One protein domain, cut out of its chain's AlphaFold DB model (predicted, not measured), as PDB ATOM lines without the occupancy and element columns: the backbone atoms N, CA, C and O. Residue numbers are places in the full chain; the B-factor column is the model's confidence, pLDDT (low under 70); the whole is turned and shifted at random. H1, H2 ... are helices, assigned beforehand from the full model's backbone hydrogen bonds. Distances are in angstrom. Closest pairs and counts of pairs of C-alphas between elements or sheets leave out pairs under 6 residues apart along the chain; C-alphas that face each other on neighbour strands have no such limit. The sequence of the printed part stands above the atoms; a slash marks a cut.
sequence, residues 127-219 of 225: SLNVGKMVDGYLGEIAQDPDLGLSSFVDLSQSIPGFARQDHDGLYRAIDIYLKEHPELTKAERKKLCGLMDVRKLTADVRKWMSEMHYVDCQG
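Overview. This is residues 127 to 219 of the 225 residues of the protein "BTB/POZ domain-containing protein NPY3" of Vigna radiata var. radiata (UniProt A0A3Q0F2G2). Two helical hairpins, H1 with H2 and H3 with H4, pack together through H1 and H3, and H5 runs along the other side of H3; short H6 returns to H4. The printed part has 93 residues, six named helices in order and no named strand: all helix, compact, radius of gyration of the C-alphas 12.4 A, spans 35 by 29 by 18 A.

Arrangement. H1, residues 127 to 141, touches H2, residues 149 to 157, in a hairpin with residues 134 to 138 alone; the closest C-alphas, Leu 138 and Phe 152, are 7.3 A apart. H3, residues 168 to 180, touches H1 at a shallow tilt of 12 degrees, the same way; C-alphas 139 and 173 are closest, 3.9 A. H4, residues 186 to 193, only just touches H3 in a hairpin, with 3 pairs of C-alphas within 8 A, through H3 residues 174 to 178 alone; Ile 174 and Leu 192 have the closest C-alphas, 6.7 A. H5, residues 203 to 212, is close but not clearly touching H3; C-alphas 168 and 205 are closest, 6.7 A. H6, residues 214 to 217, touches H4; C-alphas 190 and 217 are closest, 5.6 A. Every O i to N i+4 pair is within hydrogen-bond range in H2, H3, H4 and H5, and 9 of 11 in H1; H6 is too short for one.

Along the chain. H1 spans 21.7 A from C-alpha 127 at (37.085, -16.988, 97.452), H3 18.6 A and H5 14.6 A; H6 ends at C-alpha 217, (35.325, -13.372, 126.040).

Size, cuts and confidence. The farthest C-alphas, Ser 127 and Glu 183, are 34.8 A apart. The printed part has no cut and no long link. pLDDT is under 70 at residues 127 to 131, 159 to 163 and 208 to 219.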
ATOM      1  N   SER A 127      36.776 -16.415  96.125       46.41
ATOM      2  CA  SER A 127      37.085 -16.988  97.452       46.41
ATOM      3  C   SER A 127      36.500 -16.172  98.612       46.41
ATOM      4  O   SER A 127      36.155 -16.731  99.654       46.41
ATOM      5  N   LEU A 128      36.288 -14.870  98.404       49.53
ATOM      6  CA  LEU A 128      35.691 -13.955  99.384       49.53
ATOM      7  C   LEU A 128      34.210 -14.212  99.643       49.53
ATOM      8  O   LEU A 128      33.704 -13.911 100.725       49.53
ATOM      9  N   ASN A 129      33.521 -14.808  98.671       59.28
ATOM     10  CA  ASN A 129      32.123 -15.184  98.833       59.28
ATOM     11  C   ASN A 129      31.974 -16.455  99.678       59.28
ATOM     12  O   ASN A 129      31.012 -16.570 100.432       59.28
ATOM     13  N   VAL A 130      32.943 -17.376  99.630       64.88
ATOM     14  CA  VAL A 130      32.892 -18.629 100.401       64.88
ATOM     15  C   VAL A 130      33.028 -18.366 101.899       64.88
ATOM     16  O   VAL A 130      32.243 -18.906 102.676       64.88
ATOM     17  N   GLY A 131      33.961 -17.497 102.308       69.44
ATOM     18  CA  GLY A 131      34.122 -17.122 103.717       69.44
ATOM     19  C   GLY A 131      32.848 -16.509 104.300       69.44
ATOM     20  O   GLY A 131      32.347 -16.977 105.319       69.44
ATOM     21  N   LYS A 132      32.251 -15.545 103.588       74.62
ATOM     22  CA  LYS A 132      30.997 -14.894 104.003       74.62
ATOM     23  C   LYS A 132      29.811 -15.853 104.056       74.62
ATOM     24  O   LYS A 132      29.009 -15.774 104.982       74.62
ATOM     25  N   MET A 133      29.695 -16.766 103.090       74.31
ATOM     26  CA  MET A 133      28.638 -17.782 103.099       74.31
ATOM     27  C   MET A 133      28.760 -18.716 104.303       74.31
ATOM     28  O   MET A 133      27.754 -19.024 104.941       74.31
ATOM     29  N   VAL A 134      29.976 -19.156 104.626       75.56
ATOM     30  CA  VAL A 134      30.212 -20.068 105.752       75.56
ATOM     31  C   VAL A 134      30.006 -19.359 107.083       75.56
ATOM     32  O   VAL A 134      29.382 -19.928 107.968       75.56
ATOM     33  N   ASP A 135      30.451 -18.112 107.212       83.12
ATOM     34  CA  ASP A 135      30.212 -17.310 108.413       83.12
ATOM     35  C   ASP A 135      28.711 -17.018 108.605       83.12
ATOM     36  O   ASP A 135      28.205 -17.069 109.725       83.12
ATOM     37  N   GLY A 136      27.970 -16.806 107.511       79.75
ATOM     38  CA  GLY A 136      26.508 -16.740 107.531       79.75
ATOM     39  C   GLY A 136      25.874 -18.040 108.031       79.75
ATOM     40  O   GLY A 136      25.044 -18.002 108.932       79.75
ATOM     41  N   TYR A 137      26.305 -19.192 107.507       75.75
ATOM     42  CA  TYR A 137      25.834 -20.503 107.966       75.75
ATOM     43  C   TYR A 137      26.166 -20.763 109.441       75.75
ATOM     44  O   TYR A 137      25.292 -21.206 110.181       75.75
ATOM     45  N   LEU A 138      27.388 -20.434 109.878       80.00
ATOM     46  CA  LEU A 138      27.804 -20.498 111.281       80.00
ATOM     47  C   LEU A 138      26.879 -19.664 112.170       80.00
ATOM     48  O   LEU A 138      26.501 -20.128 113.236       80.00
ATOM     49  N   GLY A 139      26.481 -18.470 111.723       80.06
ATOM     50  CA  GLY A 139      25.552 -17.615 112.461       80.06
ATOM     51  C   GLY A 139      24.131 -18.174 112.575       80.06
ATOM     52  O   GLY A 139      23.466 -17.903 113.571       80.06
ATOM     53  N   GLU A 140      23.669 -18.948 111.591       79.50
ATOM     54  CA  GLU A 140      22.360 -19.612 111.647       79.50
ATOM     55  C   GLU A 140      22.391 -20.828 112.579       79.50
ATOM     56  O   GLU A 140      21.540 -20.952 113.452       79.50
ATOM     57  N   ILE A 141      23.393 -21.707 112.446       74.06
ATOM     58  CA  ILE A 141      23.491 -22.895 113.312       74.06
ATOM     59  C   ILE A 141      23.884 -22.546 114.747       74.06
ATOM     60  O   ILE A 141      23.585 -23.310 115.652       74.06
ATOM     61  N   ALA A 142      24.521 -21.391 114.972       83.69
ATOM     62  CA  ALA A 142      24.845 -20.906 116.311       83.69
ATOM     63  C   ALA A 142      23.612 -20.690 117.200       83.69
ATOM     64  O   ALA A 142      23.769 -20.569 118.409       83.69
ATOM     65  N   GLN A 143      22.419 -20.605 116.601       82.69
ATOM     66  CA  GLN A 143      21.151 -20.475 117.316       82.69
ATOM     67  C   GLN A 143      20.620 -21.811 117.859       82.69
ATOM     68  O   GLN A 143      19.610 -21.814 118.553       82.69
ATOM     69  N   ASP A 144      21.235 -22.939 117.493       76.56
ATOM     70  CA  ASP A 144      20.802 -24.276 117.897       76.56
ATOM     71  C   ASP A 144      21.399 -24.652 119.269       76.56
ATOM     72  O   ASP A 144      22.610 -24.875 119.350       76.56
ATOM     73  N   PRO A 145      20.584 -24.782 120.336       79.94
ATOM     74  CA  PRO A 145      21.074 -25.110 121.677       79.94
ATOM     75  C   PRO A 145      21.726 -26.496 121.778       79.94
ATOM     76  O   PRO A 145      22.485 -26.751 122.712       79.94
ATOM     77  N   ASP A 146      21.452 -27.396 120.829       82.25
ATOM     78  CA  ASP A 146      22.043 -28.735 120.791       82.25
ATOM     79  C   ASP A 146      23.375 -28.767 120.006       82.25
ATOM     80  O   ASP A 146      24.040 -29.810 119.919       82.25
ATOM     81  N   LEU A 147      23.813 -27.635 119.434       83.62
ATOM     82  CA  LEU A 147      25.057 -27.564 118.675       83.62
ATOM     83  C   LEU A 147      26.284 -27.654 119.591       83.62
ATOM     84  O   LEU A 147      26.664 -26.720 120.295       83.62
ATOM     85  N   GLY A 148      26.996 -28.777 119.504       81.25
ATOM     86  CA  GLY A 148      28.228 -28.989 120.259       81.25
ATOM     87  C   GLY A 148      29.390 -28.068 119.850       81.25
ATOM     88  O   GLY A 148      29.660 -27.858 118.664       81.25
ATOM     89  N   LEU A 149      30.165 -27.624 120.847       84.75
ATOM     90  CA  LEU A 149      31.311 -26.718 120.684       84.75
ATOM     91  C   LEU A 149      32.348 -27.210 119.667       84.75
ATOM     92  O   LEU A 149      32.893 -26.410 118.908       84.75
ATOM     93  N   SER A 150      32.646 -28.516 119.648       78.12
ATOM     94  CA  SER A 150      33.623 -29.079 118.704       78.12
ATOM     95  C   SER A 150      33.184 -28.852 117.263       78.12
ATOM     96  O   SER A 150      33.964 -28.338 116.472       78.12
ATOM     97  N   SER A 151      31.920 -29.140 116.949       75.81
ATOM     98  CA  SER A 151      31.362 -28.966 115.607       75.81
ATOM     99  C   SER A 151      31.432 -27.509 115.154       75.81
ATOM    100  O   SER A 151      31.821 -27.238 114.019       75.81
ATOM    101  N   PHE A 152      31.114 -26.568 116.047       83.69
ATOM    102  CA  PHE A 152      31.217 -25.139 115.754       83.69
ATOM    103  C   PHE A 152      32.668 -24.723 115.456       83.69
ATOM    104  O   PHE A 152      32.946 -24.069 114.446       83.69
ATOM    105  N   VAL A 153      33.615 -25.146 116.299       80.94
ATOM    106  CA  VAL A 153      35.048 -24.866 116.118       80.94
ATOM    107  C   VAL A 153      35.568 -25.472 114.812       80.94
ATOM    108  O   VAL A 153      36.200 -24.761 114.032       80.94
ATOM    109  N   ASP A 154      35.274 -26.740 114.541       76.88
ATOM    110  CA  ASP A 154      35.772 -27.454 113.362       76.88
ATOM    111  C   ASP A 154      35.263 -26.800 112.067       76.88
ATOM    112  O   ASP A 154      36.037 -26.546 111.139       76.88
ATOM    113  N   LEU A 155      33.980 -26.423 112.030       71.56
ATOM    114  CA  LEU A 155      33.399 -25.688 110.906       71.56
ATOM    115  C   LEU A 155      34.049 -24.313 110.730       71.56
ATOM    116  O   LEU A 155      34.410 -23.945 109.610       71.56
ATOM    117  N   SER A 156      34.273 -23.573 111.819       78.69
ATOM    118  CA  SER A 156      34.930 -22.264 111.755       78.69
ATOM    119  C   SER A 156      36.364 -22.339 111.212       78.69
ATOM    120  O   SER A 156      36.778 -21.458 110.458       78.69
ATOM    121  N   GLN A 157      37.106 -23.404 111.529       79.50
ATOM    122  CA  GLN A 157      38.500 -23.596 111.121       79.50
ATOM    123  C   GLN A 157      38.646 -24.237 109.738       79.50
ATOM    124  O   GLN A 157      39.717 -24.155 109.140       79.50
ATOM    125  N   SER A 158      37.574 -24.830 109.200       74.50
ATOM    126  CA  SER A 158      37.566 -25.417 107.854       74.50
ATOM    127  C   SER A 158      37.801 -24.390 106.736       74.50
ATOM    128  O   SER A 158      38.195 -24.757 105.628       74.50
ATOM    129  N   ILE A 159      37.597 -23.100 107.030       69.06
ATOM    130  CA  ILE A 159      37.792 -22.000 106.086       69.06
ATOM    131  C   ILE A 159      39.158 -21.348 106.303       69.06
ATOM    132  O   ILE A 159      39.434 -20.846 107.397       69.06
ATOM    133  N   PRO A 160      40.015 -21.295 105.267       65.12
ATOM    134  CA  PRO A 160      41.337 -20.712 105.398       65.12
ATOM    135  C   PRO A 160      41.261 -19.193 105.590       65.12
ATOM    136  O   PRO A 160      40.424 -18.506 105.006       65.12
ATOM    137  N   GLY A 161      42.193 -18.644 106.371       63.75
ATOM    138  CA  GLY A 161      42.183 -17.231 106.758       63.75
ATOM    139  C   GLY A 161      42.274 -16.229 105.599       63.75
ATOM    140  O   GLY A 161      41.869 -15.087 105.782       63.75
ATOM    141  N   PHE A 162      42.766 -16.617 104.417       64.75
ATOM    142  CA  PHE A 162      42.769 -15.744 103.232       64.75
ATOM    143  C   PHE A 162      41.378 -15.606 102.589       64.75
ATOM    144  O   PHE A 162      41.101 -14.587 101.966       64.75
ATOM    145  N   ALA A 163      40.493 -16.596 102.770       59.34
ATOM    146  CA  ALA A 163      39.109 -16.545 102.295       59.34
ATOM    147  C   ALA A 163      38.217 -15.666 103.195       59.34
ATOM    148  O   ALA A 163      37.128 -15.263 102.787       59.34
ATOM    149  N   ARG A 164      38.694 -15.332 104.406       76.25
ATOM    150  CA  ARG A 164      38.104 -14.332 105.308       76.25
ATOM    151  C   ARG A 164      38.864 -13.007 105.222       76.25
ATOM    152  O   ARG A 164      39.871 -12.803 105.910       76.25
ATOM    153  N   GLN A 165      38.382 -12.114 104.357       71.94
ATOM    154  CA  GLN A 165      38.885 -10.737 104.269       71.94
ATOM    155  C   GLN A 165      38.651  -9.972 105.566       71.94
ATOM    156  O   GLN A 165      39.580  -9.374 106.109       71.94
ATOM    157  N   ASP A 166      37.421 -10.051 106.060       83.31
ATOM    158  CA  ASP A 166      36.984  -9.522 107.339       83.31
ATOM    159  C   ASP A 166      36.484 -10.661 108.236       83.31
ATOM    160  O   ASP A 166      36.312 -11.799 107.792       83.31
ATOM    161  N   HIS A 167      36.334 -10.369 109.524       88.81
ATOM    162  CA  HIS A 167      35.886 -11.330 110.534       88.81
ATOM    163  C   HIS A 167      34.541 -10.933 111.158       88.81
ATOM    164  O   HIS A 167      34.179 -11.459 112.209       88.81
ATOM    165  N   ASP A 168      33.793 -10.020 110.538       88.88
ATOM    166  CA  ASP A 168      32.560  -9.481 111.120       88.88
ATOM    167  C   ASP A 168      31.470 -10.561 111.198       88.88
ATOM    168  O   ASP A 168      30.780 -10.695 112.213       88.88
ATOM    169  N   GLY A 169      31.357 -11.385 110.148       88.00
ATOM    170  CA  GLY A 169      30.445 -12.531 110.114       88.00
ATOM    171  C   GLY A 169      30.805 -13.591 111.158       88.00
ATOM    172  O   GLY A 169      29.937 -14.042 111.906       88.00
ATOM    173  N   LEU A 170      32.091 -13.938 111.259       89.69
ATOM    174  CA  LEU A 170      32.591 -14.873 112.267       89.69
ATOM    175  C   LEU A 170      32.364 -14.354 113.696       89.69
ATOM    176  O   LEU A 170      31.941 -15.118 114.560       89.69
ATOM    177  N   TYR A 171      32.596 -13.061 113.940       89.62
ATOM    178  CA  TYR A 171      32.296 -12.426 115.224       89.62
ATOM    179  C   TYR A 171      30.811 -12.551 115.569       89.62
ATOM    180  O   TYR A 171      30.479 -12.991 116.667       89.62
ATOM    181  N   ARG A 172      29.917 -12.232 114.623       89.75
ATOM    182  CA  ARG A 172      28.470 -12.369 114.823       89.75
ATOM    183  C   ARG A 172      28.085 -13.808 115.170       89.75
ATOM    184  O   ARG A 172      27.288 -14.010 116.079       89.75
ATOM    185  N   ALA A 173      28.644 -14.795 114.472       90.44
ATOM    186  CA  ALA A 173      28.370 -16.200 114.758       90.44
ATOM    187  C   ALA A 173      28.839 -16.611 116.165       90.44
ATOM    188  O   ALA A 173      28.104 -17.286 116.880       90.44
ATOM    189  N   ILE A 174      30.029 -16.167 116.580       91.44
ATOM    190  CA  ILE A 174      30.559 -16.423 117.927       91.44
ATOM    191  C   ILE A 174      29.689 -15.749 118.997       91.44
ATOM    192  O   ILE A 174      29.369 -16.389 119.991       91.44
ATOM    193  N   ASP A 175      29.286 -14.489 118.808       88.88
ATOM    194  CA  ASP A 175      28.436 -13.766 119.765       88.88
ATOM    195  C   ASP A 175      27.072 -14.448 119.954       88.88
ATOM    196  O   ASP A 175      26.623 -14.602 121.087       88.88
ATOM    197  N   ILE A 176      26.449 -14.923 118.868       88.25
ATOM    198  CA  ILE A 176      25.207 -15.711 118.939       88.25
ATOM    199  C   ILE A 176      25.449 -17.010 119.716       88.25
ATOM    200  O   ILE A 176      24.741 -17.278 120.683       88.25
ATOM    201  N   TYR A 177      26.491 -17.772 119.367       87.00
ATOM    202  CA  TYR A 177      26.801 -19.042 120.030       87.00
ATOM    203  C   TYR A 177      27.050 -18.853 121.537       87.00
ATOM    204  O   TYR A 177      26.565 -19.609 122.371       87.00
ATOM    205  N   LEU A 178      27.764 -17.796 121.929       89.38
ATOM    206  CA  LEU A 178      28.031 -17.499 123.341       89.38
ATOM    207  C   LEU A 178      26.779 -17.120 124.141       89.38
ATOM    208  O   LEU A 178      26.786 -17.309 125.364       89.38
ATOM    209  N   LYS A 179      25.759 -16.557 123.479       86.12
ATOM    210  CA  LYS A 179      24.467 -16.192 124.077       86.12
ATOM    211  C   LYS A 179      23.561 -17.405 124.256       86.12
ATOM    212  O   LYS A 179      22.937 -17.519 125.306       86.12
ATOM    213  N   GLU A 180      23.529 -18.302 123.275       87.88
ATOM    214  CA  GLU A 180      22.704 -19.518 123.321       87.88
ATOM    215  C   GLU A 180      23.311 -20.629 124.189       87.88
ATOM    216  O   GLU A 180      22.576 -21.463 124.707       87.88
ATOM    217  N   HIS A 181      24.629 -20.591 124.432       86.06
ATOM    218  CA  HIS A 181      25.350 -21.550 125.280       86.06
ATOM    219  C   HIS A 181      25.944 -20.888 126.547       86.06
ATOM    220  O   HIS A 181      27.170 -20.721 126.679       86.06
ATOM    221  N   PRO A 182      25.109 -20.453 127.514       86.62
ATOM    222  CA  PRO A 182      25.564 -19.820 128.754       86.62
ATOM    223  C   PRO A 182      26.425 -20.746 129.639       86.62
ATOM    224  O   PRO A 182      27.246 -20.263 130.421       86.62
ATOM    225  N   GLU A 183      26.309 -22.062 129.485       88.50
ATOM    226  CA  GLU A 183      27.025 -23.096 130.240       88.50
ATOM    227  C   GLU A 183      28.515 -23.237 129.886       88.50
ATOM    228  O   GLU A 183      29.258 -23.882 130.629       88.50
ATOM    229  N   LEU A 184      28.974 -22.614 128.792       87.25
ATOM    230  CA  LEU A 184      30.371 -22.692 128.361       87.25
ATOM    231  C   LEU A 184      31.335 -22.172 129.429       87.25
ATOM    232  O   LEU A 184      31.202 -21.059 129.959       87.25
ATOM    233  N   THR A 185      32.387 -22.947 129.672       89.94
ATOM    234  CA  THR A 185      33.462 -22.587 130.593       89.94
ATOM    235  C   THR A 185      34.279 -21.410 130.059       89.94
ATOM    236  O   THR A 185      34.382 -21.169 128.856       89.94
ATOM    237  N   LYS A 186      34.972 -20.693 130.954       86.31
ATOM    238  CA  LYS A 186      35.873 -19.590 130.562       86.31
ATOM    239  C   LYS A 186      36.927 -20.014 129.530       86.31
ATOM    240  O   LYS A 186      37.296 -19.220 128.669       86.31
ATOM    241  N   ALA A 187      37.412 -21.254 129.610       87.44
ATOM    242  CA  ALA A 187      38.387 -21.786 128.663       87.44
ATOM    243  C   ALA A 187      37.782 -21.981 127.264       87.44
ATOM    244  O   ALA A 187      38.422 -21.653 126.267       87.44
ATOM    245  N   GLU A 188      36.544 -22.464 127.188       88.81
ATOM    246  CA  GLU A 188      35.819 -22.668 125.931       88.81
ATOM    247  C   GLU A 188      35.427 -21.343 125.284       88.81
ATOM    248  O   GLU A 188      35.655 -21.157 124.089       88.81
ATOM    249  N   ARG A 189      34.952 -20.382 126.086       88.31
ATOM    250  CA  ARG A 189      34.706 -19.008 125.630       88.31
ATOM    251  C   ARG A 189      35.983 -18.415 125.038       88.31
ATOM    252  O   ARG A 189      35.992 -18.023 123.878       88.31
ATOM    253  N   LYS A 190      37.107 -18.485 125.761       86.19
ATOM    254  CA  LYS A 190      38.409 -18.019 125.256       86.19
ATOM    255  C   LYS A 190      38.833 -18.723 123.961       86.19
ATOM    256  O   LYS A 190      39.392 -18.076 123.077       86.19
ATOM    257  N   LYS A 191      38.574 -20.029 123.833       89.12
ATOM    258  CA  LYS A 191      38.854 -20.795 122.609       89.12
ATOM    259  C   LYS A 191      38.056 -20.252 121.420       89.12
ATOM    260  O   LYS A 191      38.646 -20.061 120.362       89.12
ATOM    261  N   LEU A 192      36.768 -19.961 121.602       88.75
ATOM    262  CA  LEU A 192      35.908 -19.381 120.566       88.75
ATOM    263  C   LEU A 192      36.386 -17.994 120.141       88.75
ATOM    264  O   LEU A 192      36.592 -17.747 118.956       88.75
ATOM    265  N   CYS A 193      36.647 -17.104 121.097       86.94
ATOM    266  CA  CYS A 193      37.087 -15.742 120.782       86.94
ATOM    267  C   CYS A 193      38.499 -15.733 120.151       86.94
ATOM    268  O   CYS A 193      38.860 -14.780 119.466       86.94
ATOM    269  N   GLY A 194      39.284 -16.805 120.329       85.62
ATOM    270  CA  GLY A 194      40.567 -17.024 119.656       85.62
ATOM    271  C   GLY A 194      40.471 -17.466 118.189       85.62
ATOM    272  O   GLY A 194      41.489 -17.482 117.503       85.62
ATOM    273  N   LEU A 195      39.279 -17.806 117.687       84.50
ATOM    274  CA  LEU A 195      39.062 -18.141 116.272       84.50
ATOM    275  C   LEU A 195      39.095 -16.904 115.365       84.50
ATOM    276  O   LEU A 195      39.289 -17.021 114.154       84.50
ATOM    277  N   MET A 196      38.896 -15.717 115.941       88.12
ATOM    278  CA  MET A 196      38.826 -14.455 115.215       88.12
ATOM    279  C   MET A 196      40.086 -13.601 115.399       88.12
ATOM    280  O   MET A 196      40.640 -13.515 116.492       88.12
ATOM    281  N   ASP A 197      40.511 -12.907 114.337       82.69
ATOM    282  CA  ASP A 197      41.533 -11.864 114.420       82.69
ATOM    283  C   ASP A 197      40.853 -10.494 114.534       82.69
ATOM    284  O   ASP A 197      40.242 -10.002 113.586       82.69
ATOM    285  N   VAL A 198      40.992  -9.851 115.695       78.62
ATOM    286  CA  VAL A 198      40.417  -8.526 115.996       78.62
ATOM    287  C   VAL A 198      40.901  -7.437 115.025       78.62
ATOM    288  O   VAL A 198      40.218  -6.430 114.797       78.62
ATOM    289  N   ARG A 199      42.071  -7.627 114.405       77.62
ATOM    290  CA  ARG A 199      42.617  -6.694 113.407       77.62
ATOM    291  C   ARG A 199      41.839  -6.738 112.093       77.62
ATOM    292  O   ARG A 199      41.819  -5.732 111.393       77.62
ATOM    293  N   LYS A 200      41.164  -7.855 111.804       82.50
ATOM    294  CA  LYS A 200      40.329  -8.064 110.613       82.50
ATOM    295  C   LYS A 200      38.868  -7.647 110.790       82.50
ATOM    296  O   LYS A 200      38.071  -7.836 109.880       82.50
ATOM    297  N   LEU A 201      38.504  -7.098 111.943       82.50
ATOM    298  CA  LEU A 201      37.175  -6.528 112.141       82.50
ATOM    299  C   LEU A 201      37.106  -5.115 111.588       82.50
ATOM    300  O   LEU A 201      38.076  -4.350 111.692       82.50
ATOM    301  N   THR A 202      35.938  -4.753 111.071       82.25
ATOM    302  CA  THR A 202      35.662  -3.374 110.669       82.25
ATOM    303  C   THR A 202      35.673  -2.430 111.874       82.25
ATOM    304  O   THR A 202      35.516  -2.837 113.031       82.25
ATOM    305  N   ALA A 203      35.906  -1.140 111.614       78.44
ATOM    306  CA  ALA A 203      35.991  -0.123 112.662       78.44
ATOM    307  C   ALA A 203      34.709  -0.057 113.507       78.44
ATOM    308  O   ALA A 203      34.790   0.057 114.731       78.44
ATOM    309  N   ASP A 204      33.552  -0.207 112.859       75.38
ATOM    310  CA  ASP A 204      32.256  -0.232 113.527       75.38
ATOM    311  C   ASP A 204      32.165  -1.430 114.470       75.38
ATOM    312  O   ASP A 204      31.949  -1.247 115.665       75.38
ATOM    313  N   VAL A 205      32.412  -2.654 113.987       77.06
ATOM    314  CA  VAL A 205      32.359  -3.873 114.819       77.06
ATOM    315  C   VAL A 205      33.365  -3.820 115.967       77.06
ATOM    316  O   VAL A 205      33.045  -4.219 117.086       77.06
ATOM    317  N   ARG A 206      34.555  -3.254 115.747       73.81
ATOM    318  CA  ARG A 206      35.538  -3.042 116.817       73.81
ATOM    319  C   ARG A 206      35.020  -2.098 117.901       73.81
ATOM    320  O   ARG A 206      35.245  -2.363 119.081       73.81
ATOM    321  N   LYS A 207      34.315  -1.032 117.513       75.06
ATOM    322  CA  LYS A 207      33.658  -0.118 118.451       75.06
ATOM    323  C   LYS A 207      32.577  -0.850 119.256       75.06
ATOM    324  O   LYS A 207      32.644  -0.840 120.484       75.06
ATOM    325  N   TRP A 208      31.682  -1.584 118.587       69.06
ATOM    326  CA  TRP A 208      30.642  -2.399 119.238       69.06
ATOM    327  C   TRP A 208      31.225  -3.423 120.226       69.06
ATOM    328  O   TRP A 208      30.734  -3.559 121.346       69.06
ATOM    329  N   MET A 209      32.312  -4.106 119.855       68.50
ATOM    330  CA  MET A 209      33.001  -5.055 120.739       68.50
ATOM    331  C   MET A 209      33.530  -4.411 122.020       68.50
ATOM    332  O   MET A 209      33.445  -5.026 123.084       68.50
ATOM    333  N   SER A 210      34.100  -3.206 121.912       63.66
ATOM    334  CA  SER A 210      34.656  -2.483 123.061       63.66
ATOM    335  C   SER A 210      33.586  -1.938 124.007       63.66
ATOM    336  O   SER A 210      33.868  -1.748 125.186       63.66
ATOM    337  N   GLU A 211      32.368  -1.720 123.504       55.50
ATOM    338  CA  GLU A 211      31.272  -1.099 124.250       55.50
ATOM    339  C   GLU A 211      30.316  -2.116 124.899       55.50
ATOM    340  O   GLU A 211      29.704  -1.774 125.909       55.50
ATOM    341  N   MET A 212      30.173  -3.345 124.370       52.09
ATOM    342  CA  MET A 212      29.094  -4.250 124.806       52.09
ATOM    343  C   MET A 212      29.503  -5.611 125.395       52.09
ATOM    344  O   MET A 212      28.970  -5.920 126.448       52.09
ATOM    345  N   HIS A 213      30.392  -6.434 124.813       55.44
ATOM    346  CA  HIS A 213      30.490  -7.859 125.239       55.44
ATOM    347  C   HIS A 213      31.866  -8.557 125.112       55.44
ATOM    348  O   HIS A 213      32.020  -9.692 125.562       55.44
ATOM    349  N   TYR A 214      32.906  -7.935 124.540       53.62
ATOM    350  CA  TYR A 214      34.163  -8.664 124.268       53.62
ATOM    351  C   TYR A 214      35.059  -8.877 125.510       53.62
ATOM    352  O   TYR A 214      35.935  -9.745 125.514       53.62
ATOM    353  N   VAL A 215      34.829  -8.123 126.590       48.97
ATOM    354  CA  VAL A 215      35.613  -8.204 127.842       48.97
ATOM    355  C   VAL A 215      35.413  -9.546 128.564       48.97
ATOM    356  O   VAL A 215      36.355 -10.071 129.167       48.97
ATOM    357  N   ASP A 216      34.230 -10.151 128.435       49.69
ATOM    358  CA  ASP A 216      33.900 -11.438 129.064       49.69
ATOM    359  C   ASP A 216      34.524 -12.628 128.302       49.69
ATOM    360  O   ASP A 216      34.971 -13.621 128.880       49.69
ATOM    361  N   CYS A 217      34.683 -12.457 126.986       50.91
ATOM    362  CA  CYS A 217      35.325 -13.372 126.040       50.91
ATOM    363  C   CYS A 217      36.820 -13.626 126.341       50.91
ATOM    364  O   CYS A 217      37.329 -14.732 126.148       50.91
ATOM    365  N   GLN A 218      37.546 -12.603 126.820       46.53
ATOM    366  CA  GLN A 218      38.986 -12.688 127.122       46.53
ATOM    367  C   GLN A 218      39.295 -13.049 128.584       46.53
ATOM    368  O   GLN A 218      40.462 -13.208 128.952       46.53
ATOM    369  N   GLY A 219      38.262 -13.257 129.409       48.94
ATOM    370  CA  GLY A 219      38.406 -13.670 130.804       48.94
ATOM    371  C   GLY A 219      38.890 -12.562 131.743       48.94
ATOM    372  O   GLY A 219      39.432 -12.877 132.803       48.94
TER     373      GLY A 219